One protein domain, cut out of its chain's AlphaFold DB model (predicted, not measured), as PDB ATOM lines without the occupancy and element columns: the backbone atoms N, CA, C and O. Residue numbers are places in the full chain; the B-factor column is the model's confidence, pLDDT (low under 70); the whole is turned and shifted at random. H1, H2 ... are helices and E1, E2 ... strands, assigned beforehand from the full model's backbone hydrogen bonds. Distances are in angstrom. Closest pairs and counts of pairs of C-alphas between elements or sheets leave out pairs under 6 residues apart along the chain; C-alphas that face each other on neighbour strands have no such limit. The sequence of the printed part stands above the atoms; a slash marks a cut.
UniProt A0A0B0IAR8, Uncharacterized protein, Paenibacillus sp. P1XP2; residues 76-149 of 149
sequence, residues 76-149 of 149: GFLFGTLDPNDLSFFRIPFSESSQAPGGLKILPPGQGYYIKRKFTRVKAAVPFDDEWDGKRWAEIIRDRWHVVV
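Overview. This is residues 76 to 149 of the 149 residues of an uncharacterized protein of Paenibacillus sp. P1XP2 (UniProt A0A0B0IAR8). A small antiparallel sheet of three strands, E1, E2 and E3, stands between two short helices gathered at one end, H1 and H2, and a lone helix, H3, at the far end of an outstretched link. The model is loosely built: H3 touches no helix and is not on the sheet, and residues 130 to 135 stick out free. The printed part has 74 residues, with three named strands and three named helices in the order E1 H1 H2 E2 E3 H3; the sheet's order is E1 - E2 - E3, and the class is mixed, helices and strands. The whole is loose, with a radius of gyration of the C-alphas of 14.7 A, and spans 39 by 26 by 21 A.

Along the chain. Start at C-alpha 76 at (36.548, 3.379, 12.116), where E1 begins; it is residues 76 to 79, 10.0 A long. Look next at E2, residues 111 to 116, 16.7 A, and E3, residues 118 to 123, 16.6 A. H1 is residues 84 to 89, 8.7 A long, and H2 is residues 94 to 99, 9.8 A. Find C-alpha 134 at (18.898, 5.818, -4.284); from there H3, residues 134 to 144, runs 15.3 A to C-alpha 144 at (32.132, 11.142, -9.811).

Arrangement. Begin with the inner strand E2. Edge strand E1 is antiparallel to it at 162 degrees; look at N 78 and O 113, 2.9 A apart, within hydrogen-bond range. Edge strand E3 forms a hairpin with E2, antiparallel at 150 degrees; there N 114 and O 120 are within range at 2.8 A. H1 is only just on the sheet, with 5 pairs of C-alphas within 10 A, and only grazes it with residues 86 to 89. H1 and H2 touch, their closest C-alphas being those of Pro 84 and Phe 94, 5.9 A apart; they run opposite ways at a steep tilt of 51 degrees. H2 is not on the sheet. H3 is apart from E1, E2, H1 and H2. In H1 and H3 every O i to N i+4 pair is within hydrogen-bond range; in H2 0 of 2 are, while 3 of 3 O i to N i+3 pairs are.

Size, cuts and confidence. The two C-alphas farthest apart are those of Ser 95 and Asp 130, 40.8 A. The printed part has no cut. The link from H2 to E2, 11 residues, is long; the link from E3 to H3, 10 residues, is short but not tight. The mean pLDDT of the printed part is 82.6; look for values under 70 at residue 101, residue 132 and residues 144 to 149, where 149 is the chain's last residue.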
ATOM      1  N   GLY A  76      37.512   2.288  12.037       94.25
ATOM      2  CA  GLY A  76      36.548   3.379  12.116       94.25
ATOM      3  C   GLY A  76      36.817   4.485  11.111       94.25
ATOM      4  O   GLY A  76      37.597   4.319  10.169       94.25
ATOM      5  N   PHE A  77      36.166   5.618  11.337       95.25
ATOM      6  CA  PHE A  77      36.328   6.830  10.552       95.25
ATOM      7  C   PHE A  77      36.640   8.002  11.478       95.25
ATOM      8  O   PHE A  77      36.106   8.077  12.582       95.25
ATOM      9  N   LEU A  78      37.482   8.921  11.012       94.88
ATOM     10  CA  LEU A  78      37.746  10.195  11.671       94.88
ATOM     11  C   LEU A  78      37.447  11.321  10.686       94.88
ATOM     12  O   LEU A  78      38.172  11.470   9.703       94.88
ATOM     13  N   PHE A  79      36.389  12.090  10.930       94.31
ATOM     14  CA  PHE A  79      35.937  13.162  10.042       94.31
ATOM     15  C   PHE A  79      36.120  14.541  10.672       94.31
ATOM     16  O   PHE A  79      36.041  14.694  11.886       94.31
ATOM     17  N   GLY A  80      36.331  15.554   9.832       90.12
ATOM     18  CA  GLY A  80      36.206  16.962  10.222       90.12
ATOM     19  C   GLY A  80      37.336  17.538  11.080       90.12
ATOM     20  O   GLY A  80      37.415  18.755  11.197       90.12
ATOM     21  N   THR A  81      38.247  16.723  11.613       91.06
ATOM     22  CA  THR A  81      39.319  17.163  12.522       91.06
ATOM     23  C   THR A  81      40.717  16.832  11.992       91.06
ATOM     24  O   THR A  81      40.943  15.811  11.336       91.06
ATOM     25  N   LEU A  82      41.665  17.721  12.287       91.81
ATOM     26  CA  LEU A  82      43.114  17.514  12.208       91.81
ATOM     27  C   LEU A  82      43.767  17.771  13.575       91.81
ATOM     28  O   LEU A  82      44.976  18.024  13.649       91.81
ATOM     29  N   ASP A  83      42.980  17.756  14.656       91.00
ATOM     30  CA  ASP A  83      43.509  17.918  16.001       91.00
ATOM     31  C   ASP A  83      44.455  16.752  16.341       91.00
ATOM     32  O   ASP A  83      44.110  15.583  16.139       91.00
ATOM     33  N   PRO A  84      45.663  17.032  16.855       90.56
ATOM     34  CA  PRO A  84      46.620  16.003  17.233       90.56
ATOM     35  C   PRO A  84      46.076  14.924  18.170       90.56
ATOM     36  O   PRO A  84      46.472  13.764  18.037       90.56
ATOM     37  N   ASN A  85      45.190  15.276  19.104       89.69
ATOM     38  CA  ASN A  85      44.640  14.320  20.060       89.69
ATOM     39  C   ASN A  85      43.706  13.333  19.353       89.69
ATOM     40  O   ASN A  85      43.840  12.122  19.544       89.69
ATOM     41  N   ASP A  86      42.857  13.829  18.458       90.38
ATOM     42  CA  ASP A  86      41.954  13.006  17.652       90.38
ATOM     43  C   ASP A  86      42.722  12.096  16.683       90.38
ATOM     44  O   ASP A  86      42.429  10.904  16.555       90.38
ATOM     45  N   LEU A  87      43.767  12.625  16.039       92.00
ATOM     46  CA  LEU A  87      44.657  11.840  15.180       92.00
ATOM     47  C   LEU A  87      45.346  10.724  15.977       92.00
ATOM     48  O   LEU A  87      45.410   9.575  15.525       92.00
ATOM     49  N   SER A  88      45.821  11.037  17.185       90.25
ATOM     50  CA  SER A  88      46.508  10.078  18.054       90.25
ATOM     51  C   SER A  88      45.601   8.927  18.494       90.25
ATOM     52  O   SER A  88      46.072   7.790  18.591       90.25
ATOM     53  N   PHE A  89      44.297   9.181  18.670       88.88
ATOM     54  CA  PHE A  89      43.311   8.160  19.022       88.88
ATOM     55  C   PHE A  89      43.309   7.000  18.016       88.88
ATOM     56  O   PHE A  89      43.290   5.831  18.412       88.88
ATOM     57  N   PHE A  90      43.427   7.316  16.724       90.56
ATOM     58  CA  PHE A  90      43.513   6.341  15.634       90.56
ATOM     59  C   PHE A  90      44.945   6.034  15.170       90.56
ATOM     60  O   PHE A  90      45.132   5.349  14.163       90.56
ATOM     61  N   ARG A  91      45.966   6.485  15.912       90.75
ATOM     62  CA  ARG A  91      47.393   6.323  15.572       90.75
ATOM     63  C   ARG A  91      47.760   6.915  14.206       90.75
ATOM     64  O   ARG A  91      48.639   6.397  13.515       90.75
ATOM     65  N   ILE A  92      47.091   7.994  13.814       92.25
ATOM     66  CA  ILE A  92      47.434   8.758  12.616       92.25
ATOM     67  C   ILE A  92      48.627   9.671  12.965       92.25
ATOM     68  O   ILE A  92      48.610  10.310  14.021       92.25
ATOM     69  N   PRO A  93      49.687   9.732  12.133       92.25
ATOM     70  CA  PRO A  93      50.864  10.547  12.419       92.25
ATOM     71  C   PRO A  93      50.541  12.034  12.589       92.25
ATOM     72  O   PRO A  93      49.776  12.610  11.819       92.25
ATOM     73  N   PHE A  94      51.220  12.684  13.539       88.88
ATOM     74  CA  PHE A  94      51.069  14.120  13.805       88.88
ATOM     75  C   PHE A  94      51.336  15.001  12.575       88.88
ATOM     76  O   PHE A  94      50.778  16.092  12.476       88.88
ATOM     77  N   SER A  95      52.145  14.535  11.618       90.81
ATOM     78  CA  SER A  95      52.403  15.241  10.355       90.81
ATOM     79  C   SER A  95      51.127  15.553   9.567       90.81
ATOM     80  O   SER A  95      51.098  16.538   8.834       90.81
ATOM     81  N   GLU A  96      50.055  14.770   9.741       90.69
ATOM     82  CA  GLU A  96      48.756  15.063   9.125       90.69
ATOM     83  C   GLU A  96      48.125  16.348   9.681       90.69
ATOM     84  O   GLU A  96      47.437  17.051   8.945       90.69
ATOM     85  N   SER A  97      48.411  16.719  10.935       88.62
ATOM     86  CA  SER A  97      47.886  17.953  11.542       88.62
ATOM     87  C   SER A  97      48.392  19.225  10.855       88.62
ATOM     88  O   SER A  97      47.725  20.258  10.882       88.62
ATOM     89  N   SER A  98      49.556  19.152  10.202       85.00
ATOM     90  CA  SER A  98      50.160  20.263   9.459       85.00
ATOM     91  C   SER A  98      49.579  20.442   8.055       85.00
ATOM     92  O   SER A  98      49.908  21.418   7.389       85.00
ATOM     93  N   GLN A  99      48.715  19.535   7.594       79.88
ATOM     94  CA  GLN A  99      48.117  19.597   6.255       79.88
ATOM     95  C   GLN A  99      46.817  20.420   6.200       79.88
ATOM     96  O   GLN A  99      46.105  20.393   5.199       79.88
ATOM     97  N   ALA A 100      46.518  21.159   7.270       72.19
ATOM     98  CA  ALA A 100      45.372  22.049   7.399       72.19
ATOM     99  C   ALA A 100      45.423  23.226   6.397       72.19
ATOM    100  O   ALA A 100      46.298  24.093   6.514       72.19
ATOM    101  N   PRO A 101      44.470  23.331   5.450       64.81
ATOM    102  CA  PRO A 101      44.353  24.503   4.589       64.81
ATOM    103  C   PRO A 101      43.997  25.735   5.433       64.81
ATOM    104  O   PRO A 101      42.974  25.755   6.112       64.81
ATOM    105  N   GLY A 102      44.837  26.773   5.413       70.12
ATOM    106  CA  GLY A 102      44.562  28.025   6.135       70.12
ATOM    107  C   GLY A 102      44.794  27.975   7.651       70.12
ATOM    108  O   GLY A 102      44.312  28.851   8.363       70.12
ATOM    109  N   GLY A 103      45.521  26.972   8.161       70.94
ATOM    110  CA  GLY A 103      45.963  26.905   9.565       70.94
ATOM    111  C   GLY A 103      44.900  26.461  10.577       70.94
ATOM    112  O   GLY A 103      45.236  26.175  11.727       70.94
ATOM    113  N   LEU A 104      43.639  26.342  10.160       76.69
ATOM    114  CA  LEU A 104      42.565  25.781  10.975       76.69
ATOM    115  C   LEU A 104      42.636  24.252  10.927       76.69
ATOM    116  O   LEU A 104      42.524  23.660   9.857       76.69
ATOM    117  N   LYS A 105      42.804  23.599  12.084       85.62
ATOM    118  CA  LYS A 105      42.939  22.133  12.212       85.62
ATOM    119  C   LYS A 105      41.612  21.381  12.041       85.62
ATOM    120  O   LYS A 105      41.266  20.509  12.832       85.62
ATOM    121  N   ILE A 106      40.869  21.729  11.004       88.50
ATOM    122  CA  ILE A 106      39.557  21.186  10.675       88.50
ATOM    123  C   ILE A 106      39.517  20.848   9.189       88.50
ATOM    124  O   ILE A 106      40.050  21.574   8.348       88.50
ATOM    125  N   LEU A 107      38.890  19.721   8.871       88.06
ATOM    126  CA  LEU A 107      38.627  19.305   7.497       88.06
ATOM    127  C   LEU A 107      37.217  19.737   7.079       88.06
ATOM    128  O   LEU A 107      36.317  19.800   7.918       88.06
ATOM    129  N   PRO A 108      36.982  19.976   5.777       88.81
ATOM    130  CA  PRO A 108      35.635  20.188   5.261       88.81
ATOM    131  C   PRO A 108      34.676  19.036   5.630       88.81
ATOM    132  O   PRO A 108      35.114  17.884   5.703       88.81
ATOM    133  N   PRO A 109      33.358  19.292   5.763       87.19
ATOM    134  CA  PRO A 109      32.375  18.271   6.134       87.19
ATOM    135  C   PRO A 109      32.470  17.006   5.281       87.19
ATOM    136  O   PRO A 109      32.598  17.082   4.058       87.19
ATOM    137  N   GLY A 110      32.442  15.835   5.914       87.81
ATOM    138  CA  GLY A 110      32.577  14.538   5.248       87.81
ATOM    139  C   GLY A 110      33.983  14.205   4.734       87.81
ATOM    140  O   GLY A 110      34.169  13.113   4.218       87.81
ATOM    141  N   GLN A 111      34.982  15.091   4.835       91.56
ATOM    142  CA  GLN A 111      36.383  14.718   4.596       91.56
ATOM    143  C   GLN A 111      37.024  14.187   5.874       91.56
ATOM    144  O   GLN A 111      36.748  14.670   6.974       91.56
ATOM    145  N   GLY A 112      37.884  13.187   5.719       94.06
ATOM    146  CA  GLY A 112      38.506  12.534   6.854       94.06
ATOM    147  C   GLY A 112      39.378  11.352   6.474       94.06
ATOM    148  O   GLY A 112      39.874  11.243   5.349       94.06
ATOM    149  N   TYR A 113      39.524  10.447   7.430       95.06
ATOM    150  CA  TYR A 113      40.301   9.226   7.310       95.06
ATOM    151  C   TYR A 113      39.414   8.015   7.564       95.06
ATOM    152  O   TYR A 113      38.637   7.990   8.515       95.06
ATOM    153  N   TYR A 114      39.564   6.993   6.732       95.81
ATOM    154  CA  TYR A 114      39.149   5.634   7.046       95.81
ATOM    155  C   TYR A 114      40.323   4.899   7.685       95.81
ATOM    156  O   TYR A 114      41.450   5.003   7.197       95.81
ATOM    157  N   ILE A 115      40.065   4.153   8.757       94.62
ATOM    158  CA  ILE A 115      41.074   3.435   9.531       94.62
ATOM    159  C   ILE A 115      40.706   1.956   9.593       94.62
ATOM    160  O   ILE A 115      39.615   1.596  10.029       94.62
ATOM    161  N   LYS A 116      41.644   1.096   9.181       92.06
ATOM    162  CA  LYS A 116      41.627  -0.361   9.385       92.06
ATOM    163  C   LYS A 116      43.052  -0.895   9.287       92.06
ATOM    164  O   LYS A 116      43.530  -1.211   8.197       92.06
ATOM    165  N   ARG A 117      43.755  -0.991  10.422       85.06
ATOM    166  CA  ARG A 117      45.214  -1.259  10.535       85.06
ATOM    167  C   ARG A 117      46.120  -0.189   9.895       85.06
ATOM    168  O   ARG A 117      47.120   0.180  10.495       85.06
ATOM    169  N   LYS A 118      45.783   0.292   8.697       90.69
ATOM    170  CA  LYS A 118      46.331   1.476   8.021       90.69
ATOM    171  C   LYS A 118      45.227   2.525   7.880       90.69
ATOM    172  O   LYS A 118      44.050   2.189   8.023       90.69
ATOM    173  N   PHE A 119      45.603   3.765   7.584       93.81
ATOM    174  CA  PHE A 119      44.650   4.838   7.308       93.81
ATOM    175  C   PHE A 119      44.670   5.235   5.828       93.81
ATOM    176  O   PHE A 119      45.658   5.028   5.122       93.81
ATOM    177  N   THR A 120      43.568   5.790   5.339       94.06
ATOM    178  CA  THR A 120      43.441   6.328   3.978       94.06
ATOM    179  C   THR A 120      42.502   7.524   4.004       94.06
ATOM    180  O   THR A 120      41.521   7.515   4.745       94.06
ATOM    181  N   ARG A 121      42.795   8.565   3.216       92.50
ATOM    182  CA  ARG A 121      41.911   9.730   3.092       92.50
ATOM    183  C   ARG A 121      40.635   9.362   2.357       92.50
ATOM    184  O   ARG A 121      40.681   8.672   1.343       92.50
ATOM    185  N   VAL A 122      39.512   9.857   2.855       92.75
ATOM    186  CA  VAL A 122      38.189   9.589   2.296       92.75
ATOM    187  C   VAL A 122      37.331  10.849   2.293       92.75
ATOM    188  O   VAL A 122      37.508  11.755   3.110       92.75
ATOM    189  N   LYS A 123      36.369  10.879   1.370       90.25
ATOM    190  CA  LYS A 123      35.238  11.803   1.371       90.25
ATOM    191  C   LYS A 123      33.968  10.964   1.486       90.25
ATOM    192  O   LYS A 123      33.678  10.180   0.588       90.25
ATOM    193  N   ALA A 124      33.238  11.113   2.584       88.12
ATOM    194  CA  ALA A 124      31.934  10.501   2.762       88.12
ATOM    195  C   ALA A 124      30.969  11.002   1.684       88.12
ATOM    196  O   ALA A 124      30.937  12.193   1.351       88.12
ATOM    197  N   ALA A 125      30.186  10.073   1.149       84.50
ATOM    198  CA  ALA A 125      29.045  10.410   0.329       84.50
ATOM    199  C   ALA A 125      27.985  11.117   1.183       84.50
ATOM    200  O   ALA A 125      27.747  10.732   2.326       84.50
ATOM    201  N   VAL A 126      27.349  12.145   0.620       80.25
ATOM    202  CA  VAL A 126      26.103  12.695   1.178       80.25
ATOM    203  C   VAL A 126      25.063  11.583   1.085       80.25
ATOM    204  O   VAL A 126      25.037  10.990   0.020       80.25
ATOM    205  N   PRO A 127      24.270  11.243   2.113       81.25
ATOM    206  CA  PRO A 127      23.228  10.222   1.984       81.25
ATOM    207  C   PRO A 127      22.197  10.615   0.918       81.25
ATOM    208  O   PRO A 127      22.053  11.794   0.603       81.25
ATOM    209  N   PHE A 128      21.501   9.633   0.349       79.19
ATOM    210  CA  PHE A 128      20.311   9.924  -0.445       79.19
ATOM    211  C   PHE A 128      19.123  10.195   0.484       79.19
ATOM    212  O   PHE A 128      19.084   9.702   1.613       79.19
ATOM    213  N   ASP A 129      18.175  10.982   0.003       79.31
ATOM    214  CA  ASP A 129      16.931  11.337   0.676       79.31
ATOM    215  C   ASP A 129      15.757  11.171  -0.305       79.31
ATOM    216  O   ASP A 129      15.926  10.624  -1.396       79.31
ATOM    217  N   ASP A 130      14.563  11.633   0.065       75.94
ATOM    218  CA  ASP A 130      13.371  11.526  -0.784       75.94
ATOM    219  C   ASP A 130      13.487  12.321  -2.105       75.94
ATOM    220  O   ASP A 130      12.747  12.054  -3.055       75.94
ATOM    221  N   GLU A 131      14.420  13.275  -2.202       71.81
ATOM    222  CA  GLU A 131      14.710  14.029  -3.428       71.81
ATOM    223  C   GLU A 131      15.740  13.308  -4.318       71.81
ATOM    224  O   GLU A 131      15.732  13.454  -5.547       71.81
ATOM    225  N   TRP A 132      16.616  12.495  -3.721       66.94
ATOM    226  CA  TRP A 132      17.647  11.720  -4.405       66.94
ATOM    227  C   TRP A 132      17.243  10.243  -4.522       66.94
ATOM    228  O   TRP A 132      17.436   9.457  -3.604       66.94
ATOM    229  N   ASP A 133      16.768   9.813  -5.697       77.19
ATOM    230  CA  ASP A 133      16.571   8.380  -5.985       77.19
ATOM    231  C   ASP A 133      17.855   7.586  -5.671       77.19
ATOM    232  O   ASP A 133      18.917   7.849  -6.245       77.19
ATOM    233  N   GLY A 134      17.760   6.603  -4.767       76.50
ATOM    234  CA  GLY A 134      18.898   5.818  -4.284       76.50
ATOM    235  C   GLY A 134      19.695   5.143  -5.405       76.50
ATOM    236  O   GLY A 134      20.917   5.003  -5.300       76.50
ATOM    237  N   LYS A 135      19.042   4.791  -6.523       80.25
ATOM    238  CA  LYS A 135      19.731   4.258  -7.706       80.25
ATOM    239  C   LYS A 135      20.585   5.330  -8.385       80.25
ATOM    240  O   LYS A 135      21.779   5.125  -8.607       80.25
ATOM    241  N   ARG A 136      19.990   6.492  -8.657       76.44
ATOM    242  CA  ARG A 136      20.671   7.648  -9.255       76.44
ATOM    243  C   ARG A 136      21.812   8.156  -8.372       76.44
ATOM    244  O   ARG A 136      22.866   8.534  -8.873       76.44
ATOM    245  N   TRP A 137      21.622   8.133  -7.061       80.12
ATOM    246  CA  TRP A 137      22.632   8.502  -6.079       80.12
ATOM    247  C   TRP A 137      23.873   7.602  -6.141       80.12
ATOM    248  O   TRP A 137      25.000   8.100  -6.235       80.12
ATOM    249  N   ALA A 138      23.669   6.281  -6.160       76.94
ATOM    250  CA  ALA A 138      24.757   5.311  -6.265       76.94
ATOM    251  C   ALA A 138      25.531   5.458  -7.588       76.94
ATOM    252  O   ALA A 138      26.763   5.407  -7.591       76.94
ATOM    253  N   GLU A 139      24.822   5.691  -8.698       79.44
ATOM    254  CA  GLU A 139      25.422   5.952 -10.013       79.44
ATOM    255  C   GLU A 139      26.285   7.224  -9.997       79.44
ATOM    256  O   GLU A 139      27.449   7.179 -10.394       79.44
ATOM    257  N   ILE A 140      25.776   8.330  -9.440       77.25
ATOM    258  CA  ILE A 140      26.516   9.601  -9.346       77.25
ATOM    259  C   ILE A 140      27.786   9.456  -8.504       77.25
ATOM    260  O   ILE A 140      28.828   9.997  -8.873       77.25
ATOM    261  N   ILE A 141      27.735   8.741  -7.376       75.12
ATOM    262  CA  ILE A 141      28.926   8.523  -6.541       75.12
ATOM    263  C   ILE A 141      29.963   7.694  -7.289       75.12
ATOM    264  O   ILE A 141      31.136   8.071  -7.317       75.12
ATOM    265  N   ARG A 142      29.540   6.595  -7.919       72.19
ATOM    266  CA  ARG A 142      30.430   5.733  -8.703       72.19
ATOM    267  C   ARG A 142      31.096   6.496  -9.849       72.19
ATOM    268  O   ARG A 142      32.284   6.299 -10.093       72.19
ATOM    269  N   ASP A 143      30.351   7.349 -10.546       73.38
ATOM    270  CA  ASP A 143      30.841   8.045 -11.739       73.38
ATOM    271  C   ASP A 143      31.703   9.263 -11.373       73.38
ATOM    272  O   ASP A 143      32.721   9.523 -12.012       73.38
ATOM    273  N   ARG A 144      31.362   9.982 -10.294       68.62
ATOM    274  CA  ARG A 144      32.132  11.142  -9.811       68.62
ATOM    275  C   ARG A 144      33.474  10.758  -9.193       68.62
ATOM    276  O   ARG A 144      34.409  11.553  -9.239       68.62
ATOM    277  N   TRP A 145      33.560   9.571  -8.596       64.19
ATOM    278  CA  TRP A 145      34.745   9.093  -7.883       64.19
ATOM    279  C   TRP A 145      35.398   7.884  -8.562       64.19
ATOM    280  O   TRP A 145      36.092   7.116  -7.896       64.19
ATOM    281  N   HIS A 146      35.199   7.712  -9.875       52.66
ATOM    282  CA  HIS A 146      35.884   6.693 -10.668       52.66
ATOM    283  C   HIS A 146      37.402   6.917 -10.596       52.66
ATOM    284  O   HIS A 146      37.964   7.766 -11.289       52.66
ATOM    285  N   VAL A 147      38.078   6.176  -9.718       44.69
ATOM    286  CA  VAL A 147      39.539   6.119  -9.686       44.69
ATOM    287  C   VAL A 147      39.943   5.123 -10.763       44.69
ATOM    288  O   VAL A 147      39.767   3.919 -10.591       44.69
ATOM    289  N   VAL A 148      40.427   5.628 -11.899       35.81
ATOM    290  CA  VAL A 148      41.096   4.789 -12.900       35.81
ATOM    291  C   VAL A 148      42.341   4.214 -12.222       35.81
ATOM    292  O   VAL A 148      43.193   4.980 -11.769       35.81
ATOM    293  N   VAL A 149      42.385   2.888 -12.073       37.19
ATOM    294  CA  VAL A 149      43.564   2.151 -11.589       37.19
ATOM    295  C   VAL A 149      44.551   1.983 -12.734       37.19
ATOM    296  O   VAL A 149      44.085   1.632 -13.842       37.19
TER     297      VAL A 149